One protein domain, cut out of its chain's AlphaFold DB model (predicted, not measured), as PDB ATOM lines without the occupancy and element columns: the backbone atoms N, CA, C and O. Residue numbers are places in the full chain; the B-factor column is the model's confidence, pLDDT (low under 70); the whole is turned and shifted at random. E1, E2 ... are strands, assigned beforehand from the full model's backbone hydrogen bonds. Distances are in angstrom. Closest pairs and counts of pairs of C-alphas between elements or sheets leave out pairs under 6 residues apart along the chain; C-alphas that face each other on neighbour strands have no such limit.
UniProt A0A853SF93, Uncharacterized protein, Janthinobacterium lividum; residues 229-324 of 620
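This is residues 229 to 324 of the 620 residues of an uncharacterized protein of Janthinobacterium lividum (UniProt A0A853SF93). With little regular structure, this is one twisted antiparallel sheet of six strands side by side, ordered E1 to E6 as along the chain, with long loops at the strands' ends; residues 234 to 239 stick out. The printed part has 96 residues, of which 37 are in the six named strands, under half; there is no named helix, and the class is all strand. The whole is loose, radius of gyration of the C-alphas 15.9 A, spanning 51 by 27 by 21 A.

E1, residues 229 to 231, begins at C-alpha (-19.365, 15.222, 6.125). E2 is 243 to 247; E3, 259 to 267, 21.6 A, bends by 69 degrees at 262; E4 is 277 to 284, 21.7 A; E5 is 296 to 303, 22.3 A; E6, 314 to 317, ends at C-alpha (-2.552, 7.017, -15.317).

The strands form a meander of hairpins, each the antiparallel neighbour of the one before. Within hydrogen-bond range are, for instance, N 231 and O 243, 2.8 A, in E1 and E2; N 264 and O 246, 2.8 A, in E2 and E3; N 265 and O 279, 2.9 A, in E3 and E4; N 280 and O 300, 2.8 A, in E4 and E5; N 299 and O 314, 2.8 A, in E5 and E6. Edge strands E1 and E6 are apart.

The farthest C-alphas, Asn 236 and Gly 288, are 51.7 A apart. The printed part has no cut. Links E1 to E2, E2 to E3 and E4 to E5 are long. pLDDT is under 70 at 233 to 242, 249 to 254, 256 to 257 and 285 to 295.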
ATOM      1  N   ILE A 229     -19.891  14.501   4.969       83.31
ATOM      2  CA  ILE A 229     -19.365  15.222   6.125       83.31
ATOM      3  C   ILE A 229     -19.417  16.711   5.797       83.31
ATOM      4  O   ILE A 229     -18.665  17.188   4.947       83.31
ATOM      5  N   ALA A 230     -20.298  17.450   6.467       81.56
ATOM      6  CA  ALA A 230     -20.389  18.898   6.326       81.56
ATOM      7  C   ALA A 230     -19.431  19.613   7.291       81.56
ATOM      8  O   ALA A 230     -19.428  19.358   8.494       81.56
ATOM      9  N   ILE A 231     -18.676  20.573   6.767       79.88
ATOM     10  CA  ILE A 231     -17.818  21.488   7.516       79.88
ATOM     11  C   ILE A 231     -18.550  22.827   7.595       79.88
ATOM     12  O   ILE A 231     -18.801  23.480   6.578       79.88
ATOM     13  N   ARG A 232     -18.920  23.234   8.811       71.38
ATOM     14  CA  ARG A 232     -19.641  24.486   9.074       71.38
ATOM     15  C   ARG A 232     -18.739  25.472   9.806       71.38
ATOM     16  O   ARG A 232     -18.001  25.086  10.707       71.38
ATOM     17  N   GLY A 233     -18.821  26.745   9.424       63.56
ATOM     18  CA  GLY A 233     -18.172  27.824  10.163       63.56
ATOM     19  C   GLY A 233     -18.834  28.045  11.536       63.56
ATOM     20  O   GLY A 233     -20.029  27.782  11.681       63.56
ATOM     21  N   PRO A 234     -18.093  28.547  12.540       53.72
ATOM     22  CA  PRO A 234     -18.596  28.742  13.905       53.72
ATOM     23  C   PRO A 234     -19.622  29.883  14.053       53.72
ATOM     24  O   PRO A 234     -20.201  30.045  15.124       53.72
ATOM     25  N   VAL A 235     -19.866  30.674  13.004       50.50
ATOM     26  CA  VAL A 235     -20.680  31.895  13.047       50.50
ATOM     27  C   VAL A 235     -21.782  31.870  11.980       50.50
ATOM     28  O   VAL A 235     -21.532  31.964  10.783       50.50
ATOM     29  N   ASN A 236     -23.013  31.683  12.471       46.44
ATOM     30  CA  ASN A 236     -24.289  32.215  11.980       46.44
ATOM     31  C   ASN A 236     -24.448  32.527  10.477       46.44
ATOM     32  O   ASN A 236     -24.618  33.680  10.093       46.44
ATOM     33  N   SER A 237     -24.681  31.488   9.678       49.88
ATOM     34  CA  SER A 237     -25.877  31.464   8.831       49.88
ATOM     35  C   SER A 237     -26.241  30.018   8.469       49.88
ATOM     36  O   SER A 237     -25.442  29.265   7.923       49.88
ATOM     37  N   ASN A 238     -27.482  29.601   8.735       54.00
ATOM     38  CA  ASN A 238     -28.050  28.387   8.124       54.00
ATOM     39  C   ASN A 238     -28.300  28.579   6.607       54.00
ATOM     40  O   ASN A 238     -29.007  27.781   5.997       54.00
ATOM     41  N   THR A 239     -27.785  29.661   6.007       53.81
ATOM     42  CA  THR A 239     -28.108  30.104   4.647       53.81
ATOM     43  C   THR A 239     -26.945  29.975   3.666       53.81
ATOM     44  O   THR A 239     -27.181  30.087   2.466       53.81
ATOM     45  N   SER A 240     -25.716  29.702   4.120       56.25
ATOM     46  CA  SER A 240     -24.588  29.403   3.226       56.25
ATOM     47  C   SER A 240     -24.439  27.889   3.010       56.25
ATOM     48  O   SER A 240     -24.480  27.136   3.989       56.25
ATOM     49  N   PRO A 241     -24.253  27.410   1.762       60.75
ATOM     50  CA  PRO A 241     -24.016  25.992   1.503       60.75
ATOM     51  C   PRO A 241     -22.714  25.564   2.200       60.75
ATOM     52  O   PRO A 241     -21.695  26.229   2.012       60.75
ATOM     53  N   PRO A 242     -22.721  24.505   3.033       69.12
ATOM     54  CA  PRO A 242     -21.530  24.091   3.764       69.12
ATOM     55  C   PRO A 242     -20.458  23.568   2.801       69.12
ATOM     56  O   PRO A 242     -20.783  22.952   1.788       69.12
ATOM     57  N   SER A 243     -19.180  23.762   3.136       83.19
ATOM     58  CA  SER A 243     -18.114  22.949   2.536       83.19
ATOM     59  C   SER A 243     -18.323  21.496   2.972       83.19
ATOM     60  O   SER A 243     -18.765  21.259   4.098       83.19
ATOM     61  N   TYR A 244     -18.046  20.511   2.124       85.62
ATOM     62  CA  TYR A 244     -18.297  19.111   2.478       85.62
ATOM     63  C   TYR A 244     -17.347  18.131   1.798       85.62
ATOM     64  O   TYR A 244     -16.759  18.419   0.756       85.62
ATOM     65  N   ILE A 245     -17.248  16.942   2.388       87.56
ATOM     66  CA  ILE A 245     -16.654  15.756   1.775       87.56
ATOM     67  C   ILE A 245     -17.779  14.759   1.509       87.56
ATOM     68  O   ILE A 245     -18.576  14.487   2.406       87.56
ATOM     69  N   TYR A 246     -17.866  14.242   0.284       84.44
ATOM     70  CA  TYR A 246     -18.933  13.323  -0.124       84.44
ATOM     71  C   TYR A 246     -18.384  12.244  -1.064       84.44
ATOM     72  O   TYR A 246     -17.690  12.570  -2.030       84.44
ATOM     73  N   GLY A 247     -18.692  10.975  -0.787       82.44
ATOM     74  CA  GLY A 247     -18.427   9.862  -1.704       82.44
ATOM     75  C   GLY A 247     -19.500   9.793  -2.787       82.44
ATOM     76  O   GLY A 247     -20.672  10.015  -2.507       82.44
ATOM     77  N   SER A 248     -19.130   9.534  -4.038       73.88
ATOM     78  CA  SER A 248     -20.124   9.416  -5.112       73.88
ATOM     79  C   SER A 248     -20.871   8.080  -5.047       73.88
ATOM     80  O   SER A 248     -20.340   7.087  -4.555       73.88
ATOM     81  N   LEU A 249     -22.081   8.039  -5.614       68.81
ATOM     82  CA  LEU A 249     -22.753   6.777  -5.917       68.81
ATOM     83  C   LEU A 249     -21.893   6.018  -6.932       68.81
ATOM     84  O   LEU A 249     -21.612   6.546  -8.011       68.81
ATOM     85  N   MET A 250     -21.453   4.812  -6.576       62.72
ATOM     86  CA  MET A 250     -20.779   3.910  -7.505       62.72
ATOM     87  C   MET A 250     -21.847   3.281  -8.411       62.72
ATOM     88  O   MET A 250     -22.710   2.570  -7.904       62.72
ATOM     89  N   PRO A 251     -21.861   3.555  -9.723       62.38
ATOM     90  CA  PRO A 251     -22.688   2.789 -10.652       62.38
ATOM     91  C   PRO A 251     -22.152   1.356 -10.802       62.38
ATOM     92  O   PRO A 251     -20.943   1.152 -10.903       62.38
ATOM     93  N   ASP A 252     -23.056   0.377 -10.885       55.19
ATOM     94  CA  ASP A 252     -22.735  -1.062 -10.957       55.19
ATOM     95  C   ASP A 252     -21.961  -1.481 -12.226       55.19
ATOM     96  O   ASP A 252     -21.446  -2.593 -12.309       55.19
ATOM     97  N   SER A 253     -21.886  -0.615 -13.242       61.22
ATOM     98  CA  SER A 253     -21.082  -0.839 -14.448       61.22
ATOM     99  C   SER A 253     -20.711   0.478 -15.121       61.22
ATOM    100  O   SER A 253     -21.528   1.402 -15.181       61.22
ATOM    101  N   LEU A 254     -19.484   0.552 -15.644       64.62
ATOM    102  CA  LEU A 254     -18.955   1.720 -16.339       64.62
ATOM    103  C   LEU A 254     -18.564   1.371 -17.773       64.62
ATOM    104  O   LEU A 254     -17.854   0.392 -17.993       64.62
ATOM    105  N   PRO A 255     -18.988   2.155 -18.779       70.38
ATOM    106  CA  PRO A 255     -18.435   2.017 -20.116       70.38
ATOM    107  C   PRO A 255     -16.929   2.317 -20.105       70.38
ATOM    108  O   PRO A 255     -16.490   3.316 -19.530       70.38
ATOM    109  N   ALA A 256     -16.138   1.484 -20.787       68.50
ATOM    110  CA  ALA A 256     -14.690   1.659 -20.882       68.50
ATOM    111  C   ALA A 256     -14.319   3.081 -21.346       68.50
ATOM    112  O   ALA A 256     -14.865   3.596 -22.326       68.50
ATOM    113  N   GLY A 257     -13.374   3.712 -20.649       69.38
ATOM    114  CA  GLY A 257     -12.899   5.063 -20.946       69.38
ATOM    115  C   GLY A 257     -13.759   6.207 -20.401       69.38
ATOM    116  O   GLY A 257     -13.332   7.359 -20.513       69.38
ATOM    117  N   GLN A 258     -14.922   5.951 -19.788       79.56
ATOM    118  CA  GLN A 258     -15.656   7.010 -19.089       79.56
ATOM    119  C   GLN A 258     -15.064   7.289 -17.706       79.56
ATOM    120  O   GLN A 258     -14.593   6.389 -17.010       79.56
ATOM    121  N   ALA A 259     -15.040   8.572 -17.339       81.81
ATOM    122  CA  ALA A 259     -14.584   9.035 -16.037       81.81
ATOM    123  C   ALA A 259     -15.772   9.174 -15.088       81.81
ATOM    124  O   ALA A 259     -16.771   9.818 -15.413       81.81
ATOM    125  N   HIS A 260     -15.618   8.607 -13.901       84.19
ATOM    126  CA  HIS A 260     -16.619   8.574 -12.856       84.19
ATOM    127  C   HIS A 260     -16.048   9.174 -11.601       84.19
ATOM    128  O   HIS A 260     -14.933   8.882 -11.179       84.19
ATOM    129  N   GLU A 261     -16.829  10.046 -11.002       86.81
ATOM    130  CA  GLU A 261     -16.463  10.650  -9.748       86.81
ATOM    131  C   GLU A 261     -16.514   9.620  -8.627       86.81
ATOM    132  O   GLU A 261     -17.478   8.874  -8.515       86.81
ATOM    133  N   MET A 262     -15.467   9.594  -7.810       85.50
ATOM    134  CA  MET A 262     -15.337   8.726  -6.640       85.50
ATOM    135  C   MET A 262     -15.533   9.535  -5.359       85.50
ATOM    136  O   MET A 262     -16.175   9.083  -4.415       85.50
ATOM    137  N   MET A 263     -15.015  10.765  -5.340       87.88
ATOM    138  CA  MET A 263     -15.064  11.648  -4.180       87.88
ATOM    139  C   MET A 263     -15.175  13.107  -4.617       87.88
ATOM    140  O   MET A 263     -14.547  13.531  -5.590       87.88
ATOM    141  N   ARG A 264     -15.945  13.885  -3.854       89.44
ATOM    142  CA  ARG A 264     -16.018  15.345  -3.950       89.44
ATOM    143  C   ARG A 264     -15.412  15.995  -2.719       89.44
ATOM    144  O   ARG A 264     -15.724  15.610  -1.590       89.44
ATOM    145  N   LEU A 265     -14.637  17.042  -2.962       90.75
ATOM    146  CA  LEU A 265     -14.266  18.045  -1.976       90.75
ATOM    147  C   LEU A 265     -14.935  19.363  -2.366       90.75
ATOM    148  O   LEU A 265     -14.498  20.035  -3.302       90.75
ATOM    149  N   ALA A 266     -16.019  19.705  -1.681       87.25
ATOM    150  CA  ALA A 266     -16.790  20.904  -1.960       87.25
ATOM    151  C   ALA A 266     -16.367  22.080  -1.090       87.25
ATOM    152  O   ALA A 266     -16.096  21.929   0.104       87.25
ATOM    153  N   VAL A 267     -16.382  23.261  -1.701       83.50
ATOM    154  CA  VAL A 267     -16.069  24.529  -1.054       83.50
ATOM    155  C   VAL A 267     -17.269  25.448  -1.158       83.50
ATOM    156  O   VAL A 267     -17.855  25.644  -2.227       83.50
ATOM    157  N   SER A 268     -17.621  26.006  -0.009       80.75
ATOM    158  CA  SER A 268     -18.642  27.036   0.111       80.75
ATOM    159  C   SER A 268     -18.311  28.278  -0.725       80.75
ATOM    160  O   SER A 268     -17.152  28.624  -0.957       80.75
ATOM    161  N   SER A 269     -19.364  28.946  -1.195       77.56
ATOM    162  CA  SER A 269     -19.262  30.234  -1.872       77.56
ATOM    163  C   SER A 269     -18.894  31.356  -0.907       77.56
ATOM    164  O   SER A 269     -19.186  31.302   0.291       77.56
ATOM    165  N   MET A 270     -18.355  32.436  -1.464       72.56
ATOM    166  CA  MET A 270     -18.343  33.741  -0.816       72.56
ATOM    167  C   MET A 270     -19.404  34.622  -1.478       72.56
ATOM    168  O   MET A 270     -19.360  34.884  -2.683       72.56
ATOM    169  N   VAL A 271     -20.389  35.058  -0.690       70.75
ATOM    170  CA  VAL A 271     -21.518  35.857  -1.186       70.75
ATOM    171  C   VAL A 271     -21.000  37.112  -1.891       70.75
ATOM    172  O   VAL A 271     -20.281  37.911  -1.299       70.75
ATOM    173  N   GLY A 272     -21.376  37.281  -3.161       72.62
ATOM    174  CA  GLY A 272     -21.001  38.438  -3.977       72.62
ATOM    175  C   GLY A 272     -19.618  38.367  -4.632       72.62
ATOM    176  O   GLY A 272     -19.315  39.242  -5.438       72.62
ATOM    177  N   THR A 273     -18.798  37.348  -4.347       76.88
ATOM    178  CA  THR A 273     -17.444  37.232  -4.926       76.88
ATOM    179  C   THR A 273     -17.182  35.911  -5.647       76.88
ATOM    180  O   THR A 273     -16.439  35.912  -6.624       76.88
ATOM    181  N   SER A 274     -17.770  34.790  -5.216       75.12
ATOM    182  CA  SER A 274     -17.589  33.490  -5.879       75.12
ATOM    183  C   SER A 274     -18.812  32.583  -5.755       75.12
ATOM    184  O   SER A 274     -19.504  32.573  -4.735       75.12
ATOM    185  N   TYR A 275     -19.068  31.785  -6.792       79.50
ATOM    186  CA  TYR A 275     -20.022  30.680  -6.715       79.50
ATOM    187  C   TYR A 275     -19.451  29.525  -5.888       79.50
ATOM    188  O   TYR A 275     -18.240  29.401  -5.704       79.50
ATOM    189  N   SER A 276     -20.339  28.678  -5.369       81.31
ATOM    190  CA  SER A 276     -19.937  27.442  -4.706       81.31
ATOM    191  C   SER A 276     -19.472  26.449  -5.760       81.31
ATOM    192  O   SER A 276     -19.954  26.454  -6.895       81.31
ATOM    193  N   GLY A 277     -18.590  25.536  -5.391       87.44
ATOM    194  CA  GLY A 277     -18.104  24.526  -6.318       87.44
ATOM    195  C   GLY A 277     -17.469  23.360  -5.596       87.44
ATOM    196  O   GLY A 277     -17.418  23.313  -4.366       87.44
ATOM    197  N   HIS A 278     -16.973  22.405  -6.366       88.88
ATOM    198  CA  HIS A 278     -16.244  21.276  -5.811       88.88
ATOM    199  C   HIS A 278     -15.161  20.779  -6.751       88.88
ATOM    200  O   HIS A 278     -15.273  20.884  -7.973       88.88
ATOM    201  N   TRP A 279     -14.125  20.199  -6.160       92.44
ATOM    202  CA  TRP A 279     -13.186  19.359  -6.885       92.44
ATOM    203  C   TRP A 279     -13.635  17.916  -6.802       92.44
ATOM    204  O   TRP A 279     -14.008  17.415  -5.739       92.44
ATOM    205  N   SER A 280     -13.574  17.257  -7.943       90.75
ATOM    206  CA  SER A 280     -13.945  15.868  -8.109       90.75
ATOM    207  C   SER A 280     -12.707  15.057  -8.375       90.75
ATOM    208  O   SER A 280     -11.985  15.302  -9.343       90.75
ATOM    209  N   ILE A 281     -12.505  14.075  -7.511       91.19
ATOM    210  CA  ILE A 281     -11.555  12.996  -7.703       91.19
ATOM    211  C   ILE A 281     -12.311  11.933  -8.485       91.19
ATOM    212  O   ILE A 281     -13.254  11.323  -7.977       91.19
ATOM    213  N   MET A 282     -11.939  11.765  -9.745       88.44
ATOM    214  CA  MET A 282     -12.553  10.820 -10.661       88.44
ATOM    215  C   MET A 282     -11.594   9.674 -10.968       88.44
ATOM    216  O   MET A 282     -10.377   9.858 -11.000       88.44
ATOM    217  N   SER A 283     -12.165   8.505 -11.227       84.75
ATOM    218  CA  SER A 283     -11.479   7.341 -11.769       84.75
ATOM    219  C   SER A 283     -12.124   6.910 -13.078       84.75
ATOM    220  O   SER A 283     -13.261   7.268 -13.373       84.75
ATOM    221  N   SER A 284     -11.386   6.185 -13.904       78.31
ATOM    222  CA  SER A 284     -11.867   5.678 -15.184       78.31
ATOM    223  C   SER A 284     -11.230   4.328 -15.460       78.31
ATOM    224  O   SER A 284     -10.030   4.154 -15.230       78.31
ATOM    225  N   GLU A 285     -12.024   3.399 -15.980       68.94
ATOM    226  CA  GLU A 285     -11.510   2.153 -16.537       68.94
ATOM    227  C   GLU A 285     -10.785   2.450 -17.859       68.94
ATOM    228  O   GLU A 285     -11.261   3.232 -18.687       68.94
ATOM    229  N   GLY A 286      -9.599   1.868 -18.050       64.19
ATOM    230  CA  GLY A 286      -8.789   2.038 -19.259       64.19
ATOM    231  C   GLY A 286      -9.526   1.690 -20.557       64.19
ATOM    232  O   GLY A 286     -10.533   0.977 -20.562       64.19
ATOM    233  N   THR A 287      -9.012   2.164 -21.691       62.44
ATOM    234  CA  THR A 287      -9.631   1.883 -22.990       62.44
ATOM    235  C   THR A 287      -9.138   0.520 -23.490       62.44
ATOM    236  O   THR A 287      -7.971   0.351 -23.834       62.44
ATOM    237  N   GLY A 288     -10.023  -0.481 -23.542       57.62
ATOM    238  CA  GLY A 288      -9.744  -1.798 -24.143       57.62
ATOM    239  C   GLY A 288      -9.359  -2.933 -23.181       57.62
ATOM    240  O   GLY A 288      -9.294  -4.077 -23.621       57.62
ATOM    241  N   SER A 289      -9.123  -2.658 -21.892       57.84
ATOM    242  CA  SER A 289      -9.038  -3.654 -20.804       57.84
ATOM    243  C   SER A 289      -8.908  -2.940 -19.453       57.84
ATOM    244  O   SER A 289      -8.153  -1.972 -19.351       57.84
ATOM    245  N   ALA A 290      -9.563  -3.463 -18.406       53.94
ATOM    246  CA  ALA A 290      -9.479  -2.959 -17.027       53.94
ATOM    247  C   ALA A 290      -8.038  -2.891 -16.472       53.94
ATOM    248  O   ALA A 290      -7.777  -2.182 -15.504       53.94
ATOM    249  N   PHE A 291      -7.087  -3.590 -17.104       55.12
ATOM    250  CA  PHE A 291      -5.712  -3.738 -16.621       55.12
ATOM    251  C   PHE A 291      -4.657  -3.006 -17.463       55.12
ATOM    252  O   PHE A 291      -3.509  -2.920 -17.038       55.12
ATOM    253  N   LYS A 292      -4.999  -2.503 -18.660       53.28
ATOM    254  CA  LYS A 292      -3.985  -2.056 -19.637       53.28
ATOM    255  C   LYS A 292      -3.504  -0.614 -19.430       53.28
ATOM    256  O   LYS A 292      -2.323  -0.348 -19.622       53.28
ATOM    257  N   ASP A 293      -4.385   0.281 -18.983       57.97
ATOM    258  CA  ASP A 293      -4.044   1.696 -18.728       57.97
ATOM    259  C   ASP A 293      -3.965   2.039 -17.228       57.97
ATOM    260  O   ASP A 293      -3.680   3.182 -16.855       57.97
ATOM    261  N   GLY A 294      -4.206   1.039 -16.371       60.00
ATOM    262  CA  GLY A 294      -4.303   1.174 -14.921       60.00
ATOM    263  C   GLY A 294      -5.473   2.048 -14.456       60.00
ATOM    264  O   GLY A 294      -6.202   2.643 -15.251       60.00
ATOM    265  N   PHE A 295      -5.659   2.122 -13.137       67.19
ATOM    266  CA  PHE A 295      -6.545   3.113 -12.529       67.19
ATOM    267  C   PHE A 295      -6.062   4.518 -12.910       67.19
ATOM    268  O   PHE A 295      -4.857   4.782 -12.951       67.19
ATOM    269  N   LYS A 296      -6.994   5.423 -13.212       81.62
ATOM    270  CA  LYS A 296      -6.679   6.830 -13.484       81.62
ATOM    271  C   LYS A 296      -7.089   7.658 -12.279       81.62
ATOM    272  O   LYS A 296      -8.210   7.528 -11.812       81.62
ATOM    273  N   LEU A 297      -6.213   8.529 -11.802       87.38
ATOM    274  CA  LEU A 297      -6.593   9.626 -10.920       87.38
ATOM    275  C   LEU A 297      -6.828  10.850 -11.795       87.38
ATOM    276  O   LEU A 297      -5.877  11.371 -12.370       87.38
ATOM    277  N   ILE A 298      -8.072  11.301 -11.900       90.25
ATOM    278  CA  ILE A 298      -8.451  12.498 -12.652       90.25
ATOM    279  C   ILE A 298      -8.984  13.539 -11.668       90.25
ATOM    280  O   ILE A 298      -9.833  13.230 -10.835       90.25
ATOM    281  N   VAL A 299      -8.520  14.781 -11.780       92.81
ATOM    282  CA  VAL A 299      -9.038  15.915 -11.008       92.81
ATOM    283  C   VAL A 299      -9.766  16.862 -11.950       92.81
ATOM    284  O   VAL A 299      -9.182  17.342 -12.921       92.81
ATOM    285  N   ARG A 300     -11.033  17.162 -11.655       92.12
ATOM    286  CA  ARG A 300     -11.819  18.205 -12.343       92.12
ATOM    287  C   ARG A 300     -12.449  19.139 -11.324       92.12
ATOM    288  O   ARG A 300     -12.751  18.715 -10.211       92.12
ATOM    289  N   ALA A 301     -12.673  20.389 -11.702       90.81
ATOM    290  CA  ALA A 301     -13.478  21.313 -10.913       90.81
ATOM    291  C   ALA A 301     -14.891  21.396 -11.496       90.81
ATOM    292  O   ALA A 301     -15.077  21.287 -12.707       90.81
ATOM    293  N   ARG A 302     -15.885  21.605 -10.639       87.75
ATOM    294  CA  ARG A 302     -17.248  21.953 -11.037       87.75
ATOM    295  C   ARG A 302     -17.657  23.232 -10.343       87.75
ATOM    296  O   ARG A 302     -17.623  23.312  -9.117       87.75
ATOM    297  N   ASP A 303     -18.075  24.202 -11.140       84.12
ATOM    298  CA  ASP A 303     -18.743  25.398 -10.646       84.12
ATOM    299  C   ASP A 303     -20.250  25.117 -10.576       84.12
ATOM    300  O   ASP A 303     -20.864  24.670 -11.548       84.12
ATOM    301  N   THR A 304     -20.854  25.343  -9.409       80.19
ATOM    302  CA  THR A 304     -22.296  25.130  -9.210       80.19
ATOM    303  C   THR A 304     -23.119  26.133 -10.017       80.19
ATOM    304  O   THR A 304     -24.231  25.800 -10.422       80.19
ATOM    305  N   GLY A 305     -22.583  27.330 -10.285       79.19
ATOM    306  CA  GLY A 305     -23.261  28.357 -11.074       79.19
ATOM    307  C   GLY A 305     -23.454  27.955 -12.538       79.19
ATOM    308  O   GLY A 305     -24.531  28.157 -13.092       79.19
ATOM    309  N   SER A 306     -22.440  27.340 -13.157       82.62
ATOM    310  CA  SER A 306     -22.514  26.850 -14.546       82.62
ATOM    311  C   SER A 306     -23.074  25.430 -14.656       82.62
ATOM    312  O   SER A 306     -23.599  25.039 -15.695       82.62
ATOM    313  N   GLY A 307     -22.947  24.633 -13.592       83.12
ATOM    314  CA  GLY A 307     -23.350  23.230 -13.566       83.12
ATOM    315  C   GLY A 307     -22.422  22.299 -14.354       83.12
ATOM    316  O   GLY A 307     -22.678  21.089 -14.381       83.12
ATOM    317  N   THR A 308     -21.341  22.817 -14.944       84.25
ATOM    318  CA  THR A 308     -20.436  22.091 -15.846       84.25
ATOM    319  C   THR A 308     -19.106  21.761 -15.166       84.25
ATOM    320  O   THR A 308     -18.610  22.515 -14.328       84.25
ATOM    321  N   TYR A 309     -18.526  20.616 -15.526       86.06
ATOM    322  CA  TYR A 309     -17.155  20.273 -15.160       86.06
ATOM    323  C   TYR A 309     -16.156  20.970 -16.083       86.06
ATOM    324  O   TYR A 309     -16.406  21.115 -17.278       86.06
ATOM    325  N   THR A 310     -15.002  21.341 -15.543       89.06
ATOM    326  CA  THR A 310     -13.817  21.621 -16.356       89.06
ATOM    327  C   THR A 310     -13.353  20.351 -17.071       89.06
ATOM    328  O   THR A 310     -13.681  19.238 -16.652       89.06
ATOM    329  N   ASP A 311     -12.496  20.506 -18.077       88.75
ATOM    330  CA  ASP A 311     -11.651  19.405 -18.546       88.75
ATOM    331  C   ASP A 311     -10.718  18.892 -17.423       88.75
ATOM    332  O   ASP A 311     -10.666  19.452 -16.318       88.75
ATOM    333  N   ASP A 312      -9.982  17.809 -17.698       89.75
ATOM    334  CA  ASP A 312      -8.999  17.217 -16.778       89.75
ATOM    335  C   ASP A 312      -7.949  18.268 -16.360       89.75
ATOM    336  O   ASP A 312      -7.109  18.669 -17.166       89.75
ATOM    337  N   LEU A 313      -7.959  18.689 -15.090       88.94
ATOM    338  CA  LEU A 313      -6.960  19.608 -14.518       88.94
ATOM    339  C   LEU A 313      -5.644  18.888 -14.207       88.94
ATOM    340  O   LEU A 313      -4.564  19.465 -14.307       88.94
ATOM    341  N   LEU A 314      -5.755  17.619 -13.819       90.88
ATOM    342  CA  LEU A 314      -4.660  16.683 -13.601       90.88
ATOM    343  C   LEU A 314      -5.176  15.290 -13.944       90.88
ATOM    344  O   LEU A 314      -6.278  14.925 -13.531       90.88
ATOM    345  N   ARG A 315      -4.370  14.498 -14.649       90.00
ATOM    346  CA  ARG A 315      -4.607  13.068 -14.817       90.00
ATOM    347  C   ARG A 315      -3.320  12.283 -14.614       90.00
ATOM    348  O   ARG A 315      -2.348  12.513 -15.324       90.00
ATOM    349  N   VAL A 316      -3.343  11.337 -13.685       88.25
ATOM    350  CA  VAL A 316      -2.275  10.354 -13.477       88.25
ATOM    351  C   VAL A 316      -2.815   8.988 -13.867       88.25
ATOM    352  O   VAL A 316      -3.802   8.527 -13.298       88.25
ATOM    353  N   SER A 317      -2.196   8.359 -14.856       84.44
ATOM    354  CA  SER A 317      -2.552   7.017 -15.317       84.44
ATOM    355  C   SER A 317      -1.693   5.969 -14.609       84.44
ATOM    356  O   SER A 317      -0.528   6.224 -14.304       84.44
ATOM    357  N   GLY A 318      -2.224   4.764 -14.391       74.44
ATOM    358  CA  GLY A 318      -1.488   3.688 -13.710       74.44
ATOM    359  C   GLY A 318      -0.272   3.153 -14.481       74.44
ATOM    360  O   GLY A 318       0.541   2.436 -13.910       74.44
ATOM    361  N   ASN A 319      -0.099   3.545 -15.747       74.00
ATOM    362  CA  ASN A 319       1.127   3.332 -16.525       74.00
ATOM    363  C   ASN A 319       2.223   4.397 -16.271       74.00
ATOM    364  O   ASN A 319       3.233   4.408 -16.970       74.00
ATOM    365  N   GLY A 320       2.016   5.316 -15.321       74.44
ATOM    366  CA  GLY A 320       2.963   6.374 -14.955       74.44
ATOM    367  C   GLY A 320       2.846   7.666 -15.770       74.44
ATOM    368  O   GLY A 320       3.568   8.622 -15.492       74.44
ATOM    369  N   GLN A 321       1.944   7.745 -16.754       77.81
ATOM    370  CA  GLN A 321       1.741   8.979 -17.519       77.81
ATOM    371  C   GLN A 321       1.035  10.048 -16.680       77.81
ATOM    372  O   GLN A 321      -0.020   9.798 -16.093       77.81
ATOM    373  N   VAL A 322       1.584  11.265 -16.693       85.19
ATOM    374  CA  VAL A 322       0.997  12.447 -16.054       85.19
ATOM    375  C   VAL A 322       0.586  13.446 -17.129       85.19
ATOM    376  O   VAL A 322       1.392  13.849 -17.964       85.19
ATOM    377  N   TYR A 323      -0.676  13.853 -17.101       82.06
ATOM    378  CA  TYR A 323      -1.234  14.905 -17.937       82.06
ATOM    379  C   TYR A 323      -1.644  16.087 -17.062       82.06
ATOM    380  O   TYR A 323      -2.402  15.930 -16.106       82.06
ATOM    381  N   MET A 324      -1.150  17.273 -17.410       83.06
ATOM    382  CA  MET A 324      -1.515  18.536 -16.780       83.06
ATOM    383  C   MET A 324      -1.544  19.614 -17.875       83.06
ATOM    384  O   MET A 324      -0.480  19.969 -18.384       83.06
TER     385      MET A 324